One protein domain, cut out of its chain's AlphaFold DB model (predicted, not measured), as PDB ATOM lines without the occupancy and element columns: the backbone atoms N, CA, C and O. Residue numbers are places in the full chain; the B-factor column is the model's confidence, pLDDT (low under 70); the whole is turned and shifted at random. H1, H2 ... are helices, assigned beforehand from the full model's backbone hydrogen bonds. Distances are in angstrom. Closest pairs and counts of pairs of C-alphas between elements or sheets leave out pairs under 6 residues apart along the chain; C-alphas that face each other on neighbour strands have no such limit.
ATOM      1  N   LYS A  25     105.588 160.740 191.147       66.38
ATOM      2  CA  LYS A  25     105.952 162.168 191.181       66.38
ATOM      3  C   LYS A  25     104.851 163.053 191.777       66.38
ATOM      4  O   LYS A  25     105.144 164.034 192.456       66.38
ATOM      5  N   LYS A  26     103.575 162.726 191.542       69.25
ATOM      6  CA  LYS A  26     102.438 163.466 192.117       69.25
ATOM      7  C   LYS A  26     102.347 163.269 193.634       69.25
ATOM      8  O   LYS A  26     102.033 164.223 194.349       69.25
ATOM      9  N   MET A  27     102.650 162.063 194.117       63.97
ATOM     10  CA  MET A  27     102.694 161.750 195.547       63.97
ATOM     11  C   MET A  27     103.800 162.538 196.268       63.97
ATOM     12  O   MET A  27     103.556 163.092 197.339       63.97
ATOM     13  N   ASP A  28     104.967 162.684 195.637       82.50
ATOM     14  CA  ASP A  28     106.092 163.474 196.159       82.50
ATOM     15  C   ASP A  28     105.774 164.985 196.232       82.50
ATOM     16  O   ASP A  28     106.015 165.645 197.246       82.50
ATOM     17  N   VAL A  29     105.103 165.533 195.209       87.25
ATOM     18  CA  VAL A  29     104.649 166.938 195.219       87.25
ATOM     19  C   VAL A  29     103.657 167.201 196.354       87.25
ATOM     20  O   VAL A  29     103.804 168.182 197.082       87.25
ATOM     21  N   MET A  30     102.663 166.330 196.547       88.94
ATOM     22  CA  MET A  30     101.689 166.501 197.634       88.94
ATOM     23  C   MET A  30     102.334 166.362 199.017       88.94
ATOM     24  O   MET A  30     101.969 167.093 199.938       88.94
ATOM     25  N   ALA A  31     103.331 165.486 199.165       90.50
ATOM     26  CA  ALA A  31     104.109 165.382 200.396       90.50
ATOM     27  C   ALA A  31     104.893 166.676 200.691       90.50
ATOM     28  O   ALA A  31     104.881 167.161 201.827       90.50
ATOM     29  N   ALA A  32     105.516 167.279 199.675       87.94
ATOM     30  CA  ALA A  32     106.213 168.559 199.805       87.94
ATOM     31  C   ALA A  32     105.260 169.711 200.175       87.94
ATOM     32  O   ALA A  32     105.580 170.521 201.049       87.94
ATOM     33  N   VAL A  33     104.073 169.755 199.562       89.44
ATOM     34  CA  VAL A  33     103.024 170.740 199.872       89.44
ATOM     35  C   VAL A  33     102.548 170.602 201.320       89.44
ATOM     36  O   VAL A  33     102.514 171.591 202.050       89.44
ATOM     37  N   ASN A  34     102.256 169.382 201.777       91.31
ATOM     38  CA  ASN A  34     101.838 169.141 203.161       91.31
ATOM     39  C   ASN A  34     102.910 169.583 204.163       91.31
ATOM     40  O   ASN A  34     102.603 170.224 205.166       91.31
ATOM     41  N   LYS A  35     104.186 169.318 203.861       91.25
ATOM     42  CA  LYS A  35     105.309 169.764 204.692       91.25
ATOM     43  C   LYS A  35     105.397 171.291 204.790       91.25
ATOM     44  O   LYS A  35     105.741 171.807 205.855       91.25
ATOM     45  N   LEU A  36     105.097 172.014 203.707       92.12
ATOM     46  CA  LEU A  36     105.033 173.476 203.718       92.12
ATOM     47  C   LEU A  36     103.899 173.970 204.625       92.12
ATOM     48  O   LEU A  36     104.146 174.824 205.475       92.12
ATOM     49  N   PHE A  37     102.696 173.402 204.497       93.50
ATOM     50  CA  PHE A  37     101.554 173.776 205.338       93.50
ATOM     51  C   PHE A  37     101.807 173.506 206.822       93.50
ATOM     52  O   PHE A  37     101.647 174.420 207.626       93.50
ATOM     53  N   SER A  38     102.326 172.329 207.186       93.81
ATOM     54  CA  SER A  38     102.660 172.030 208.587       93.81
ATOM     55  C   SER A  38     103.693 173.000 209.168       93.81
ATOM     56  O   SER A  38     103.670 173.314 210.357       93.81
ATOM     57  N   ARG A  39     104.624 173.493 208.339       92.56
ATOM     58  CA  ARG A  39     105.589 174.513 208.761       92.56
ATOM     59  C   ARG A  39     104.923 175.879 208.947       92.56
ATOM     60  O   ARG A  39     105.235 176.551 209.924       92.56
ATOM     61  N   LEU A  40     104.036 176.280 208.035       92.88
ATOM     62  CA  LEU A  40     103.287 177.537 208.135       92.88
ATOM     63  C   LEU A  40     102.400 177.562 209.382       92.88
ATOM     64  O   LEU A  40     102.460 178.525 210.138       92.88
ATOM     65  N   GLU A  41     101.644 176.492 209.631       93.19
ATOM     66  CA  GLU A  41     100.790 176.349 210.817       93.19
ATOM     67  C   GLU A  41     101.598 176.517 212.107       93.19
ATOM     68  O   GLU A  41     101.253 177.340 212.954       93.19
ATOM     69  N   LYS A  42     102.736 175.820 212.214       93.94
ATOM     70  CA  LYS A  42     103.613 175.902 213.387       93.94
ATOM     71  C   LYS A  42     104.150 177.313 213.633       93.94
ATOM     72  O   LYS A  42     104.254 177.735 214.785       93.94
ATOM     73  N   GLU A  43     104.527 178.036 212.580       91.25
ATOM     74  CA  GLU A  43     105.065 179.391 212.728       91.25
ATOM     75  C   GLU A  43     103.951 180.404 213.052       91.25
ATOM     76  O   GLU A  43     104.153 181.276 213.894       91.25
ATOM     77  N   ILE A  44     102.746 180.238 212.489       92.75
ATOM     78  CA  ILE A  44     101.569 181.060 212.821       92.75
ATOM     79  C   ILE A  44     101.146 180.853 214.280       92.75
ATOM     80  O   ILE A  44     100.889 181.829 214.983       92.75
ATOM     81  N   GLU A  45     101.096 179.610 214.765       92.94
ATOM     82  CA  GLU A  45     100.746 179.313 216.163       92.94
ATOM     83  C   GLU A  45     101.750 179.901 217.159       92.94
ATOM     84  O   GLU A  45     101.373 180.329 218.255       92.94
ATOM     85  N   LYS A  46     103.028 179.923 216.770       92.00
ATOM     86  CA  LYS A  46     104.126 180.459 217.573       92.00
ATOM     87  C   LYS A  46     104.103 181.984 217.632       92.00
ATOM     88  O   LYS A  46     104.284 182.542 218.710       92.00
ATOM     89  N   GLU A  47     103.926 182.643 216.491       89.31
ATOM     90  CA  GLU A  47     104.102 184.096 216.367       89.31
ATOM     91  C   GLU A  47     102.790 184.871 216.552       89.31
ATOM     92  O   GLU A  47     102.820 186.031 216.951       89.31
ATOM     93  N   LYS A  48     101.641 184.213 216.333       90.75
ATOM     94  CA  LYS A  48     100.281 184.770 216.449       90.75
ATOM     95  C   LYS A  48     100.146 186.162 215.812       90.75
ATOM     96  O   LYS A  48      99.781 187.116 216.497       90.75
ATOM     97  N   PRO A  49     100.443 186.293 214.508       89.81
ATOM     98  CA  PRO A  49     100.435 187.584 213.834       89.81
ATOM     99  C   PRO A  49      99.013 188.147 213.708       89.81
ATOM    100  O   PRO A  49      98.096 187.433 213.293       89.81
ATOM    101  N   ASP A  50      98.859 189.451 213.950       86.44
ATOM    102  CA  ASP A  50      97.594 190.177 213.743       86.44
ATOM    103  C   ASP A  50      97.130 190.122 212.278       86.44
ATOM    104  O   ASP A  50      95.937 190.058 211.983       86.44
ATOM    105  N   ASN A  51      98.085 190.118 211.341       91.00
ATOM    106  CA  ASN A  51      97.835 189.935 209.916       91.00
ATOM    107  C   ASN A  51      98.496 188.647 209.419       91.00
ATOM    108  O   ASN A  51      99.659 188.628 209.005       91.00
ATOM    109  N   THR A  52      97.723 187.563 209.431       91.31
ATOM    110  CA  THR A  52      98.184 186.235 209.011       91.31
ATOM    111  C   THR A  52      98.640 186.202 207.552       91.31
ATOM    112  O   THR A  52      99.617 185.533 207.238       91.31
ATOM    113  N   ILE A  53      97.981 186.944 206.655       90.31
ATOM    114  CA  ILE A  53      98.337 186.955 205.229       90.31
ATOM    115  C   ILE A  53      99.701 187.611 205.021       90.31
ATOM    116  O   ILE A  53     100.559 187.025 204.364       90.31
ATOM    117  N   HIS A  54      99.923 188.785 205.618       87.56
ATOM    118  CA  HIS A  54     101.215 189.466 205.550       87.56
ATOM    119  C   HIS A  54     102.333 188.577 206.098       87.56
ATOM    120  O   HIS A  54     103.383 188.451 205.480       87.56
ATOM    121  N   PHE A  55     102.083 187.910 207.224       91.31
ATOM    122  CA  PHE A  55     103.042 186.996 207.833       91.31
ATOM    123  C   PHE A  55     103.385 185.793 206.947       91.31
ATOM    124  O   PHE A  55     104.556 185.448 206.818       91.31
ATOM    125  N   ILE A  56     102.391 185.162 206.314       92.19
ATOM    126  CA  ILE A  56     102.637 184.039 205.398       92.19
ATOM    127  C   ILE A  56     103.521 184.498 204.239       92.19
ATOM    128  O   ILE A  56     104.507 183.836 203.926       92.19
ATOM    129  N   VAL A  57     103.192 185.634 203.618       90.62
ATOM    130  CA  VAL A  57     103.979 186.168 202.499       90.62
ATOM    131  C   VAL A  57     105.405 186.500 202.951       90.62
ATOM    132  O   VAL A  57     106.358 186.103 202.284       90.62
ATOM    133  N   ASP A  58     105.563 187.120 204.119       87.81
ATOM    134  CA  ASP A  58     106.867 187.450 204.701       87.81
ATOM    135  C   ASP A  58     107.719 186.208 205.001       87.81
ATOM    136  O   ASP A  58     108.882 186.102 204.600       87.81
ATOM    137  N   MET A  59     107.107 185.195 205.617       90.00
ATOM    138  CA  MET A  59     107.740 183.913 205.915       90.00
ATOM    139  C   MET A  59     108.205 183.204 204.641       90.00
ATOM    140  O   MET A  59     109.322 182.669 204.615       90.00
ATOM    141  N   LEU A  60     107.382 183.216 203.587       91.56
ATOM    142  CA  LEU A  60     107.719 182.627 202.293       91.56
ATOM    143  C   LEU A  60     108.887 183.367 201.635       91.56
ATOM    144  O   LEU A  60     109.841 182.721 201.197       91.56
ATOM    145  N   CYS A  61     108.860 184.700 201.641       88.25
ATOM    146  CA  CYS A  61     109.941 185.538 201.122       88.25
ATOM    147  C   CYS A  61     111.263 185.324 201.874       88.25
ATOM    148  O   CYS A  61     112.319 185.288 201.244       88.25
ATOM    149  N   ARG A  62     111.222 185.124 203.196       85.38
ATOM    150  CA  ARG A  62     112.413 184.851 204.021       85.38
ATOM    151  C   ARG A  62     112.943 183.425 203.866       85.38
ATOM    152  O   ARG A  62     114.150 183.208 203.890       85.38
ATOM    153  N   SER A  63     112.050 182.441 203.762       88.00
ATOM    154  CA  SER A  63     112.413 181.016 203.813       88.00
ATOM    155  C   SER A  63     112.687 180.403 202.441       88.00
ATOM    156  O   SER A  63     113.367 179.378 202.374       88.00
ATOM    157  N   TYR A  64     112.148 180.993 201.369       89.19
ATOM    158  CA  TYR A  64     112.195 180.450 200.008       89.19
ATOM    159  C   TYR A  64     112.449 181.532 198.932       89.19
ATOM    160  O   TYR A  64     111.733 181.563 197.929       89.19
ATOM    161  N   PRO A  65     113.456 182.415 199.083       83.31
ATOM    162  CA  PRO A  65     113.654 183.552 198.178       83.31
ATOM    163  C   PRO A  65     113.916 183.145 196.717       83.31
ATOM    164  O   PRO A  65     113.346 183.739 195.802       83.31
ATOM    165  N   GLU A  66     114.700 182.085 196.496       87.38
ATOM    166  CA  GLU A  66     115.043 181.561 195.162       87.38
ATOM    167  C   GLU A  66     113.821 181.033 194.394       87.38
ATOM    168  O   GLU A  66     113.747 181.119 193.171       87.38
ATOM    169  N   HIS A  67     112.819 180.511 195.108       86.12
ATOM    170  CA  HIS A  67     111.610 179.950 194.499       86.12
ATOM    171  C   HIS A  67     110.592 181.018 194.084       86.12
ATOM    172  O   HIS A  67     109.597 180.701 193.433       86.12
ATOM    173  N   LEU A  68     110.833 182.278 194.455       84.75
ATOM    174  CA  LEU A  68     109.917 183.394 194.245       84.75
ATOM    175  C   LEU A  68     110.354 184.328 193.105       84.75
ATOM    176  O   LEU A  68     109.756 185.386 192.934       84.75
ATOM    177  N   ASN A  69     111.362 183.952 192.304       79.69
ATOM    178  CA  ASN A  69     111.787 184.670 191.090       79.69
ATOM    179  C   ASN A  69     111.977 186.190 191.299       79.69
ATOM    180  O   ASN A  69     111.510 187.003 190.505       79.69
ATOM    181  N   GLY A  70     112.616 186.586 192.405       76.25
ATOM    182  CA  GLY A  70     112.858 187.995 192.737       76.25
ATOM    183  C   GLY A  70     111.713 188.707 193.469       76.25
ATOM    184  O   GLY A  70     111.933 189.793 194.003       76.25
ATOM    185  N   PHE A  71     110.530 188.094 193.611       83.12
ATOM    186  CA  PHE A  71     109.446 188.659 194.430       83.12
ATOM    187  C   PHE A  71     109.867 188.832 195.895       83.12
ATOM    188  O   PHE A  71     109.519 189.831 196.511       83.12
ATOM    189  N   ALA A  72     110.691 187.928 196.434       81.19
ATOM    190  CA  ALA A  72     111.244 188.081 197.778       81.19
ATOM    191  C   ALA A  72     112.103 189.349 197.929       81.19
ATOM    192  O   ALA A  72     112.063 189.993 198.971       81.19
ATOM    193  N   SER A  73     112.849 189.745 196.894       77.94
ATOM    194  CA  SER A  73     113.617 190.995 196.909       77.94
ATOM    195  C   SER A  73     112.700 192.217 196.849       77.94
ATOM    196  O   SER A  73     112.940 193.189 197.560       77.94
ATOM    197  N   LEU A  74     111.614 192.150 196.074       75.31
ATOM    198  CA  LEU A  74     110.603 193.208 196.022       75.31
ATOM    199  C   LEU A  74     109.857 193.357 197.357       75.31
ATOM    200  O   LEU A  74     109.658 194.473 197.823       75.31
ATOM    201  N   TRP A  75     109.471 192.239 197.975       80.94
ATOM    202  CA  TRP A  75     108.759 192.207 199.254       80.94
ATOM    203  C   TRP A  75     109.614 192.740 200.406       80.94
ATOM    204  O   TRP A  75     109.138 193.533 201.212       80.94
ATOM    205  N   ASN A  76     110.892 192.355 200.437       73.12
ATOM    206  CA  ASN A  76     111.859 192.815 201.434       73.12
ATOM    207  C   ASN A  76     112.529 194.148 201.063       73.12
ATOM    208  O   ASN A  76     113.439 194.588 201.765       73.12
ATOM    209  N   SER A  77     112.137 194.778 199.949       70.56
ATOM    210  CA  SER A  77     112.647 196.104 199.606       70.56
ATOM    211  C   SER A  77     112.226 197.082 200.692       70.56
ATOM    212  O   SER A  77     111.066 197.094 201.106       70.56
TER     213      SER A  77
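This is residues 25 to 77 of the 222 residues of an uncharacterized protein of Perkinsus chesapeaki (UniProt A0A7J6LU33). One long helix, H1, and a shorter one, H2, make an uneven V that is joined near the end of H1 and the beginning of H2, and two very short helices, H3 and H4, form a small head at the far end of H2. H4 folds back onto the later part of H2, while residues 25 to 35 of H1 stick out as a free arm that makes much of the length. The printed part has 53 residues with four named helices, in the order H1, H2, H3, H4, and no named strand; the class is all helix. It is only just loose, close to compact, with a radius of gyration of the C-alphas of 12.4 A, and its outline is flat, spanning 35 by 28 by 13 A.

H1, residues 25 to 47, and H2, residues 52 to 63, only just touch, with 3 pairs of C-alphas within 8 A. The closest C-alphas of the two are those of Leu 40 and Ile 56, 7.1 A apart. H1 touches H2 with residues 40 to 44 alone, and H2 touches H1 with residues 52 to 56 alone. The two helices run opposite ways at a steep tilt of 64 degrees. H3, residues 65 to 68, is close to H2 but not clearly touching it; their closest C-alphas, those of Cys 61 and Leu 68, are 7.2 A apart. H4, residues 71 to 75, touches H2, with 7 pairs of C-alphas within 8 A, the closest being those of Cys 61 and Ala 72 at 4.4 A. H2 touches H4 with residues 58 to 62 alone. H3 and H4 touch only at the corner by their link, where the closest C-alphas, those of Pro 65 and Ala 72, are 5.1 A apart. H1 is apart from H3 and from H4. In H1, H2 and H4 every O i to N i+4 pair is within hydrogen-bond range; H3 is too short for such a pair, and its one O i to N i+3 pair is within range.

H1 begins at C-alpha 25, at (105.952, 162.168, 191.181), and measures 33.4 A from first to last C-alpha, ending at C-alpha 47, at (104.102, 184.096, 216.367). H2 measures 16.0 A from C-alpha 52 to C-alpha 63. H3 is 5.4 A long and H4 6.0 A, the latter ending at C-alpha 75, at (108.759, 192.207, 199.254).

The two C-alphas farthest apart are those of Lys 25 and Asp 50, at 36.9 A. Without residues 25 to 35, which stand free, the body of 42 residues spans 28 by 20 by 11 A. The printed part has no cut, and the links H1 to H2, H2 to H3 and H3 to H4 are tight. The mean pLDDT of the printed part is 86.4, and residues 25 to 27 are under 70.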